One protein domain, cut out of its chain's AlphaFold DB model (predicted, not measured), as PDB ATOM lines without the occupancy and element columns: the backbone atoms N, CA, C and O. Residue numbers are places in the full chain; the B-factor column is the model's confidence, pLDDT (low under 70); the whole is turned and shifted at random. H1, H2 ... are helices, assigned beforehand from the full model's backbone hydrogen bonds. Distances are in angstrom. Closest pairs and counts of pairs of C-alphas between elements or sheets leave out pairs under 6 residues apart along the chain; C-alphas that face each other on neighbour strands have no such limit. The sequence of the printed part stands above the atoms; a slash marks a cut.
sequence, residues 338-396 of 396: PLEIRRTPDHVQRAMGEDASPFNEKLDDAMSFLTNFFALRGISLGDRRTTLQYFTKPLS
ATOM      1  N   PRO A 338     112.863 182.194  58.718       71.56
ATOM      2  CA  PRO A 338     113.885 183.207  58.450       71.56
ATOM      3  C   PRO A 338     115.030 182.673  57.572       71.56
ATOM      4  O   PRO A 338     115.679 183.462  56.886       71.56
ATOM      5  N   LEU A 339     115.231 181.348  57.543       78.69
ATOM      6  CA  LEU A 339     116.225 180.653  56.718       78.69
ATOM      7  C   LEU A 339     115.703 180.289  55.320       78.69
ATOM      8  O   LEU A 339     116.416 179.648  54.553       78.69
ATOM      9  N   GLU A 340     114.459 180.638  54.978       78.75
ATOM     10  CA  GLU A 340     113.924 180.358  53.648       78.75
ATOM     11  C   GLU A 340     114.660 181.197  52.600       78.75
ATOM     12  O   GLU A 340     114.593 182.429  52.606       78.75
ATOM     13  N   ILE A 341     115.352 180.516  51.689       73.94
ATOM     14  CA  ILE A 341     116.007 181.128  50.538       73.94
ATOM     15  C   ILE A 341     115.083 180.945  49.341       73.94
ATOM     16  O   ILE A 341     114.791 179.821  48.928       73.94
ATOM     17  N   ARG A 342     114.623 182.059  48.773       72.62
ATOM     18  CA  ARG A 342     113.892 182.075  47.505       72.62
ATOM     19  C   ARG A 342     114.800 182.619  46.420       72.62
ATOM     20  O   ARG A 342     115.658 183.455  46.689       72.62
ATOM     21  N   ARG A 343     114.591 182.162  45.186       76.50
ATOM     22  CA  ARG A 343     115.240 182.776  44.028       76.50
ATOM     23  C   ARG A 343     114.859 184.256  43.999       76.50
ATOM     24  O   ARG A 343     113.672 184.576  43.992       76.50
ATOM     25  N   THR A 344     115.859 185.131  43.970       77.12
ATOM     26  CA  THR A 344     115.654 186.573  43.826       77.12
ATOM     27  C   THR A 344     114.857 186.832  42.546       77.12
ATOM     28  O   THR A 344     115.254 186.319  41.497       77.12
ATOM     29  N   PRO A 345     113.734 187.564  42.583       79.56
ATOM     30  CA  PRO A 345     112.975 187.870  41.375       79.56
ATOM     31  C   PRO A 345     113.841 188.574  40.324       79.56
ATOM     32  O   PRO A 345     114.665 189.420  40.668       79.56
ATOM     33  N   ASP A 346     113.637 188.266  39.040       78.31
ATOM     34  CA  ASP A 346     114.508 188.764  37.961       78.31
ATOM     35  C   ASP A 346     114.534 190.306  37.872       78.31
ATOM     36  O   ASP A 346     115.535 190.877  37.456       78.31
ATOM     37  N   HIS A 347     113.466 191.000  38.286       74.12
ATOM     38  CA  HIS A 347     113.434 192.468  38.325       74.12
ATOM     39  C   HIS A 347     114.316 193.057  39.438       74.12
ATOM     40  O   HIS A 347     114.923 194.101  39.230       74.12
ATOM     41  N   VAL A 348     114.431 192.374  40.583       74.00
ATOM     42  CA  VAL A 348     115.322 192.773  41.686       74.00
ATOM     43  C   VAL A 348     116.775 192.519  41.293       74.00
ATOM     44  O   VAL A 348     117.616 193.382  41.495       74.00
ATOM     45  N   GLN A 349     117.057 191.384  40.642       71.81
ATOM     46  CA  GLN A 349     118.406 191.078  40.146       71.81
ATOM     47  C   GLN A 349     118.919 192.123  39.146       71.81
ATOM     48  O   GLN A 349     120.097 192.450  39.163       71.81
ATOM     49  N   ARG A 350     118.046 192.669  38.288       75.44
ATOM     50  CA  ARG A 350     118.415 193.720  37.319       75.44
ATOM     51  C   ARG A 350     118.683 195.084  37.956       75.44
ATOM     52  O   ARG A 350     119.355 195.898  37.338       75.44
ATOM     53  N   ALA A 351     118.114 195.348  39.132       74.12
ATOM     54  CA  ALA A 351     118.293 196.601  39.865       74.12
ATOM     55  C   ALA A 351     119.513 196.574  40.804       74.12
ATOM     56  O   ALA A 351     119.892 197.604  41.355       74.12
ATOM     57  N   MET A 352     120.109 195.399  41.007       74.00
ATOM     58  CA  MET A 352     121.284 195.196  41.845       74.00
ATOM     59  C   MET A 352     122.578 195.489  41.065       74.00
ATOM     60  O   MET A 352     122.651 195.237  39.864       74.00
ATOM     61  N   GLY A 353     123.593 196.029  41.748       72.31
ATOM     62  CA  GLY A 353     124.925 196.253  41.171       72.31
ATOM     63  C   GLY A 353     125.612 194.945  40.761       72.31
ATOM     64  O   GLY A 353     125.260 193.876  41.260       72.31
ATOM     65  N   GLU A 354     126.599 195.016  39.858       71.06
ATOM     66  CA  GLU A 354     127.305 193.834  39.320       71.06
ATOM     67  C   GLU A 354     127.996 192.976  40.402       71.06
ATOM     68  O   GLU A 354     128.250 191.790  40.198       71.06
ATOM     69  N   ASP A 355     128.281 193.566  41.560       75.00
ATOM     70  CA  ASP A 355     128.949 192.991  42.727       75.00
ATOM     71  C   ASP A 355     127.994 192.573  43.864       75.00
ATOM     72  O   ASP A 355     128.436 192.012  44.873       75.00
ATOM     73  N   ALA A 356     126.684 192.784  43.710       73.31
ATOM     74  CA  ALA A 356     125.695 192.388  44.706       73.31
ATOM     75  C   ALA A 356     125.550 190.858  44.780       73.31
ATOM     76  O   ALA A 356     125.402 190.162  43.774       73.31
ATOM     77  N   SER A 357     125.535 190.316  46.000       81.00
ATOM     78  CA  SER A 357     125.308 188.890  46.246       81.00
ATOM     79  C   SER A 357     124.051 188.697  47.097       81.00
ATOM     80  O   SER A 357     124.146 188.686  48.327       81.00
ATOM     81  N   PRO A 358     122.880 188.458  46.471       76.88
ATOM     82  CA  PRO A 358     121.618 188.252  47.191       76.88
ATOM     83  C   PRO A 358     121.680 187.105  48.206       76.88
ATOM     84  O   PRO A 358     120.979 187.094  49.214       76.88
ATOM     85  N   PHE A 359     122.531 186.111  47.934       80.62
ATOM     86  CA  PHE A 359     122.771 185.001  48.846       80.62
ATOM     87  C   PHE A 359     123.505 185.448  50.117       80.62
ATOM     88  O   PHE A 359     123.090 185.076  51.213       80.62
ATOM     89  N   ASN A 360     124.571 186.243  49.984       80.25
ATOM     90  CA  ASN A 360     125.314 186.742  51.142       80.25
ATOM     91  C   ASN A 360     124.471 187.730  51.962       80.25
ATOM     92  O   ASN A 360     124.461 187.627  53.181       80.25
ATOM     93  N   GLU A 361     123.688 188.599  51.314       78.31
ATOM     94  CA  GLU A 361     122.731 189.480  52.006       78.31
ATOM     95  C   GLU A 361     121.722 188.669  52.827       78.31
ATOM     96  O   GLU A 361     121.513 188.920  54.014       78.31
ATOM     97  N   LYS A 362     121.157 187.607  52.237       80.38
ATOM     98  CA  LYS A 362     120.226 186.726  52.949       80.38
ATOM     99  C   LYS A 362     120.887 185.977  54.111       80.38
ATOM    100  O   LYS A 362     120.240 185.725  55.132       80.38
ATOM    101  N   LEU A 363     122.156 185.599  53.961       81.38
ATOM    102  CA  LEU A 363     122.948 184.986  55.025       81.38
ATOM    103  C   LEU A 363     123.142 185.965  56.192       81.38
ATOM    104  O   LEU A 363     122.956 185.577  57.347       81.38
ATOM    105  N   ASP A 364     123.450 187.226  55.901       81.12
ATOM    106  CA  ASP A 364     123.614 188.277  56.905       81.12
ATOM    107  C   ASP A 364     122.294 188.613  57.616       81.12
ATOM    108  O   ASP A 364     122.283 188.758  58.842       81.12
ATOM    109  N   ASP A 365     121.168 188.627  56.898       80.12
ATOM    110  CA  ASP A 365     119.825 188.760  57.478       80.12
ATOM    111  C   ASP A 365     119.507 187.614  58.445       80.12
ATOM    112  O   ASP A 365     119.052 187.834  59.573       80.12
ATOM    113  N   ALA A 366     119.769 186.372  58.028       82.19
ATOM    114  CA  ALA A 366     119.564 185.189  58.859       82.19
ATOM    115  C   ALA A 366     120.445 185.229  60.117       82.19
ATOM    116  O   ALA A 366     119.974 184.950  61.226       82.19
ATOM    117  N   MET A 367     121.709 185.628  59.971       81.38
ATOM    118  CA  MET A 367     122.633 185.791  61.091       81.38
ATOM    119  C   MET A 367     122.211 186.926  62.026       81.38
ATOM    120  O   MET A 367     122.313 186.772  63.248       81.38
ATOM    121  N   SER A 368     121.700 188.034  61.492       81.50
ATOM    122  CA  SER A 368     121.171 189.158  62.270       81.50
ATOM    123  C   SER A 368     119.921 188.755  63.046       81.50
ATOM    124  O   SER A 368     119.825 189.029  64.243       81.50
ATOM    125  N   PHE A 369     119.008 188.009  62.416       82.69
ATOM    126  CA  PHE A 369     117.845 187.430  63.084       82.69
ATOM    127  C   PHE A 369     118.258 186.520  64.246       82.69
ATOM    128  O   PHE A 369     117.775 186.704  65.362       82.69
ATOM    129  N   LEU A 370     119.169 185.565  64.014       81.75
ATOM    130  CA  LEU A 370     119.653 184.656  65.058       81.75
ATOM    131  C   LEU A 370     120.334 185.429  66.191       81.75
ATOM    132  O   LEU A 370     120.061 185.174  67.363       81.75
ATOM    133  N   THR A 371     121.171 186.409  65.853       81.56
ATOM    134  CA  THR A 371     121.857 187.252  66.838       81.56
ATOM    135  C   THR A 371     120.855 187.995  67.716       81.56
ATOM    136  O   THR A 371     120.935 187.894  68.939       81.56
ATOM    137  N   ASN A 372     119.860 188.653  67.116       80.88
ATOM    138  CA  ASN A 372     118.796 189.335  67.851       80.88
ATOM    139  C   ASN A 372     117.958 188.356  68.688       80.88
ATOM    140  O   ASN A 372     117.663 188.625  69.849       80.88
ATOM    141  N   PHE A 373     117.622 187.185  68.146       82.19
ATOM    142  CA  PHE A 373     116.849 186.151  68.836       82.19
ATOM    143  C   PHE A 373     117.543 185.626  70.103       82.19
ATOM    144  O   PHE A 373     116.876 185.399  71.120       82.19
ATOM    145  N   PHE A 374     118.862 185.413  70.053       81.75
ATOM    146  CA  PHE A 374     119.655 184.980  71.208       81.75
ATOM    147  C   PHE A 374     119.923 186.129  72.185       81.75
ATOM    148  O   PHE A 374     119.792 185.930  73.396       81.75
ATOM    149  N   ALA A 375     120.195 187.337  71.680       81.12
ATOM    150  CA  ALA A 375     120.384 188.532  72.500       81.12
ATOM    151  C   ALA A 375     119.138 188.854  73.342       81.12
ATOM    152  O   ALA A 375     119.254 189.065  74.547       81.12
ATOM    153  N   LEU A 376     117.939 188.776  72.752       80.75
ATOM    154  CA  LEU A 376     116.659 188.950  73.458       80.75
ATOM    155  C   LEU A 376     116.416 187.908  74.566       80.75
ATOM    156  O   LEU A 376     115.563 188.109  75.423       80.75
ATOM    157  N   ARG A 377     117.164 186.797  74.570       79.94
ATOM    158  CA  ARG A 377     117.122 185.752  75.607       79.94
ATOM    159  C   ARG A 377     118.306 185.805  76.574       79.94
ATOM    160  O   ARG A 377     118.484 184.878  77.358       79.94
ATOM    161  N   GLY A 378     119.126 186.856  76.512       77.81
ATOM    162  CA  GLY A 378     120.309 187.013  77.360       77.81
ATOM    163  C   GLY A 378     121.454 186.052  77.025       77.81
ATOM    164  O   GLY A 378     122.356 185.869  77.839       77.81
ATOM    165  N   ILE A 379     121.436 185.422  75.847       78.12
ATOM    166  CA  ILE A 379     122.476 184.489  75.404       78.12
ATOM    167  C   ILE A 379     123.442 185.244  74.486       78.12
ATOM    168  O   ILE A 379     123.098 185.585  73.356       78.12
ATOM    169  N   SER A 380     124.669 185.484  74.958       71.88
ATOM    170  CA  SER A 380     125.747 186.012  74.113       71.88
ATOM    171  C   SER A 380     126.340 184.895  73.258       71.88
ATOM    172  O   SER A 380     126.718 183.840  73.770       71.88
ATOM    173  N   LEU A 381     126.412 185.117  71.946       67.44
ATOM    174  CA  LEU A 381     126.858 184.095  71.000       67.44
ATOM    175  C   LEU A 381     128.377 183.860  71.013       67.44
ATOM    176  O   LEU A 381     128.788 182.749  70.690       67.44
ATOM    177  N   GLY A 382     129.203 184.837  71.412       72.81
ATOM    178  CA  GLY A 382     130.670 184.698  71.490       72.81
ATOM    179  C   GLY A 382     131.283 183.961  70.285       72.81
ATOM    180  O   GLY A 382     130.910 184.215  69.138       72.81
ATOM    181  N   ASP A 383     132.149 182.978  70.551       65.88
ATOM    182  CA  ASP A 383     132.803 182.133  69.532       65.88
ATOM    183  C   ASP A 383     131.830 181.233  68.744       65.88
ATOM    184  O   ASP A 383     132.141 180.769  67.645       65.88
ATOM    185  N   ARG A 384     130.612 181.005  69.261       66.38
ATOM    186  CA  ARG A 384     129.577 180.198  68.589       66.38
ATOM    187  C   ARG A 384     128.945 180.930  67.406       66.38
ATOM    188  O   ARG A 384     128.266 180.294  66.601       66.38
ATOM    189  N   ARG A 385     129.191 182.239  67.253       66.69
ATOM    190  CA  ARG A 385     128.813 183.005  66.054       66.69
ATOM    191  C   ARG A 385     129.488 182.441  64.803       66.69
ATOM    192  O   ARG A 385     128.823 182.266  63.786       66.69
ATOM    193  N   THR A 386     130.769 182.090  64.902       62.91
ATOM    194  CA  THR A 386     131.541 181.484  63.809       62.91
ATOM    195  C   THR A 386     130.988 180.104  63.461       62.91
ATOM    196  O   THR A 386     130.809 179.779  62.292       62.91
ATOM    197  N   THR A 387     130.629 179.304  64.470       67.19
ATOM    198  CA  THR A 387     129.984 177.998  64.270       67.19
ATOM    199  C   THR A 387     128.646 178.130  63.539       67.19
ATOM    200  O   THR A 387     128.405 177.390  62.591       67.19
ATOM    201  N   LEU A 388     127.802 179.093  63.921       65.88
ATOM    202  CA  LEU A 388     126.532 179.357  63.238       65.88
ATOM    203  C   LEU A 388     126.741 179.754  61.771       65.88
ATOM    204  O   LEU A 388     126.089 179.174  60.910       65.88
ATOM    205  N   GLN A 389     127.706 180.636  61.483       62.69
ATOM    206  CA  GLN A 389     128.061 181.023  60.109       62.69
ATOM    207  C   GLN A 389     128.498 179.828  59.248       62.69
ATOM    208  O   GLN A 389     128.157 179.765  58.066       62.69
ATOM    209  N   TYR A 390     129.229 178.875  59.837       63.50
ATOM    210  CA  TYR A 390     129.654 177.648  59.159       63.50
ATOM    211  C   TYR A 390     128.481 176.724  58.805       63.50
ATOM    212  O   TYR A 390     128.493 176.142  57.727       63.50
ATOM    213  N   PHE A 391     127.464 176.603  59.666       59.78
ATOM    214  CA  PHE A 391     126.287 175.760  59.400       59.78
ATOM    215  C   PHE A 391     125.297 176.374  58.402       59.78
ATOM    216  O   PHE A 391     124.520 175.647  57.789       59.78
ATOM    217  N   THR A 392     125.315 177.696  58.228       57.62
ATOM    218  CA  THR A 392     124.458 178.409  57.267       57.62
ATOM    219  C   THR A 392     125.064 178.543  55.864       57.62
ATOM    220  O   THR A 392     124.360 178.952  54.943       57.62
ATOM    221  N   LYS A 393     126.337 178.172  55.660       53.16
ATOM    222  CA  LYS A 393     126.918 178.000  54.319       53.16
ATOM    223  C   LYS A 393     126.606 176.586  53.804       53.16
ATOM    224  O   LYS A 393     126.954 175.626  54.491       53.16
ATOM    225  N   PRO A 394     125.992 176.407  52.621       47.00
ATOM    226  CA  PRO A 394     125.872 175.080  52.035       47.00
ATOM    227  C   PRO A 394     127.268 174.543  51.680       47.00
ATOM    228  O   PRO A 394     128.149 175.302  51.267       47.00
ATOM    229  N   LEU A 395     127.471 173.232  51.847       45.59
ATOM    230  CA  LEU A 395     128.549 172.529  51.151       45.59
ATOM    231  C   LEU A 395     128.304 172.710  49.646       45.59
ATOM    232  O   LEU A 395     127.183 172.495  49.187       45.59
ATOM    233  N   SER A 396     129.343 173.179  48.955       36.25
ATOM    234  CA  SER A 396     129.388 173.536  47.528       36.25
ATOM    235  C   SER A 396     128.697 172.551  46.598       36.25
ATOM    236  O   SER A 396     128.963 171.337  46.776       36.25
TER     237      SER A 396
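What this domain is: This is residues 338 to 396 of the 396 residues of the protein "Transfer complex protein" of halophilic archaeon DL31 (UniProt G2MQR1). What does the model look like along the printed part? Residues 338 to 345 run beside the long helix H2 towards the small helix H1, which sits off one end of it; the chain then turns into H2, which runs along the length of the model, and beyond its far end folds back into the shorter helix H3. What is it built of? The printed part has 59 residues, with three named helices in the order H1, H2, H3 and no named strand, and its class is all helix. How closely is it folded? It is loose, with a radius of gyration of the C-alphas of 13.8 A, and elongated, its C-alphas spanning 40 by 26 by 19 A.

How they stand to each other: How does the first helix stand to the others? H1, residues 346 to 351, touches no helix. It is apart from H3, residues 384 to 392, and only just apart from H2, residues 358 to 375, with their closest C-alphas 8.2 A from each other. How do H2 and H3 meet? They only just touch, with 3 pairs of C-alphas within 8 A, and of H2 residues 363 to 367 alone take part; the closest C-alphas, those of Leu 363 and Thr 392, are 7.1 A apart. They run opposite ways at a steep tilt of 39 degrees and form a helical hairpin, centre to centre 10.9 A. What do the backbones show? In H1, H2 and H3 every O i to N i+4 pair is within hydrogen-bond range.

Where its parts are: Where does the first helix lie? H1 runs from Asp 346, C-alpha at (114.508, 188.764, 37.961), to Ala 351, over 8.9 A. Where is the longest helix? H2 begins at Pro 358, C-alpha at (121.618, 188.252, 47.191), and ends at Ala 375, 25.3 A from first to last C-alpha. Where does the last helix end? H3 runs from Arg 384 to Thr 392, C-alpha at (124.458, 178.409, 57.267), over 12.6 A.

The domain as a whole: How far does it reach? The two C-alphas farthest apart, those of Arg 350 and Gly 378, are 40.6 A from each other. Which stretches stand free, and is there a cut? Residues 350 to 356 stand free, and so do residues 373 to 378, of which 373 to 375 belong to H2. The printed part has no cut, and the links H1 to H2 and H2 to H3 are short. Where is confidence low? The mean pLDDT of the printed part is 73.0, and residue 381 and residues 383 to 396 are under 70; Ser 396 is the chain's last residue.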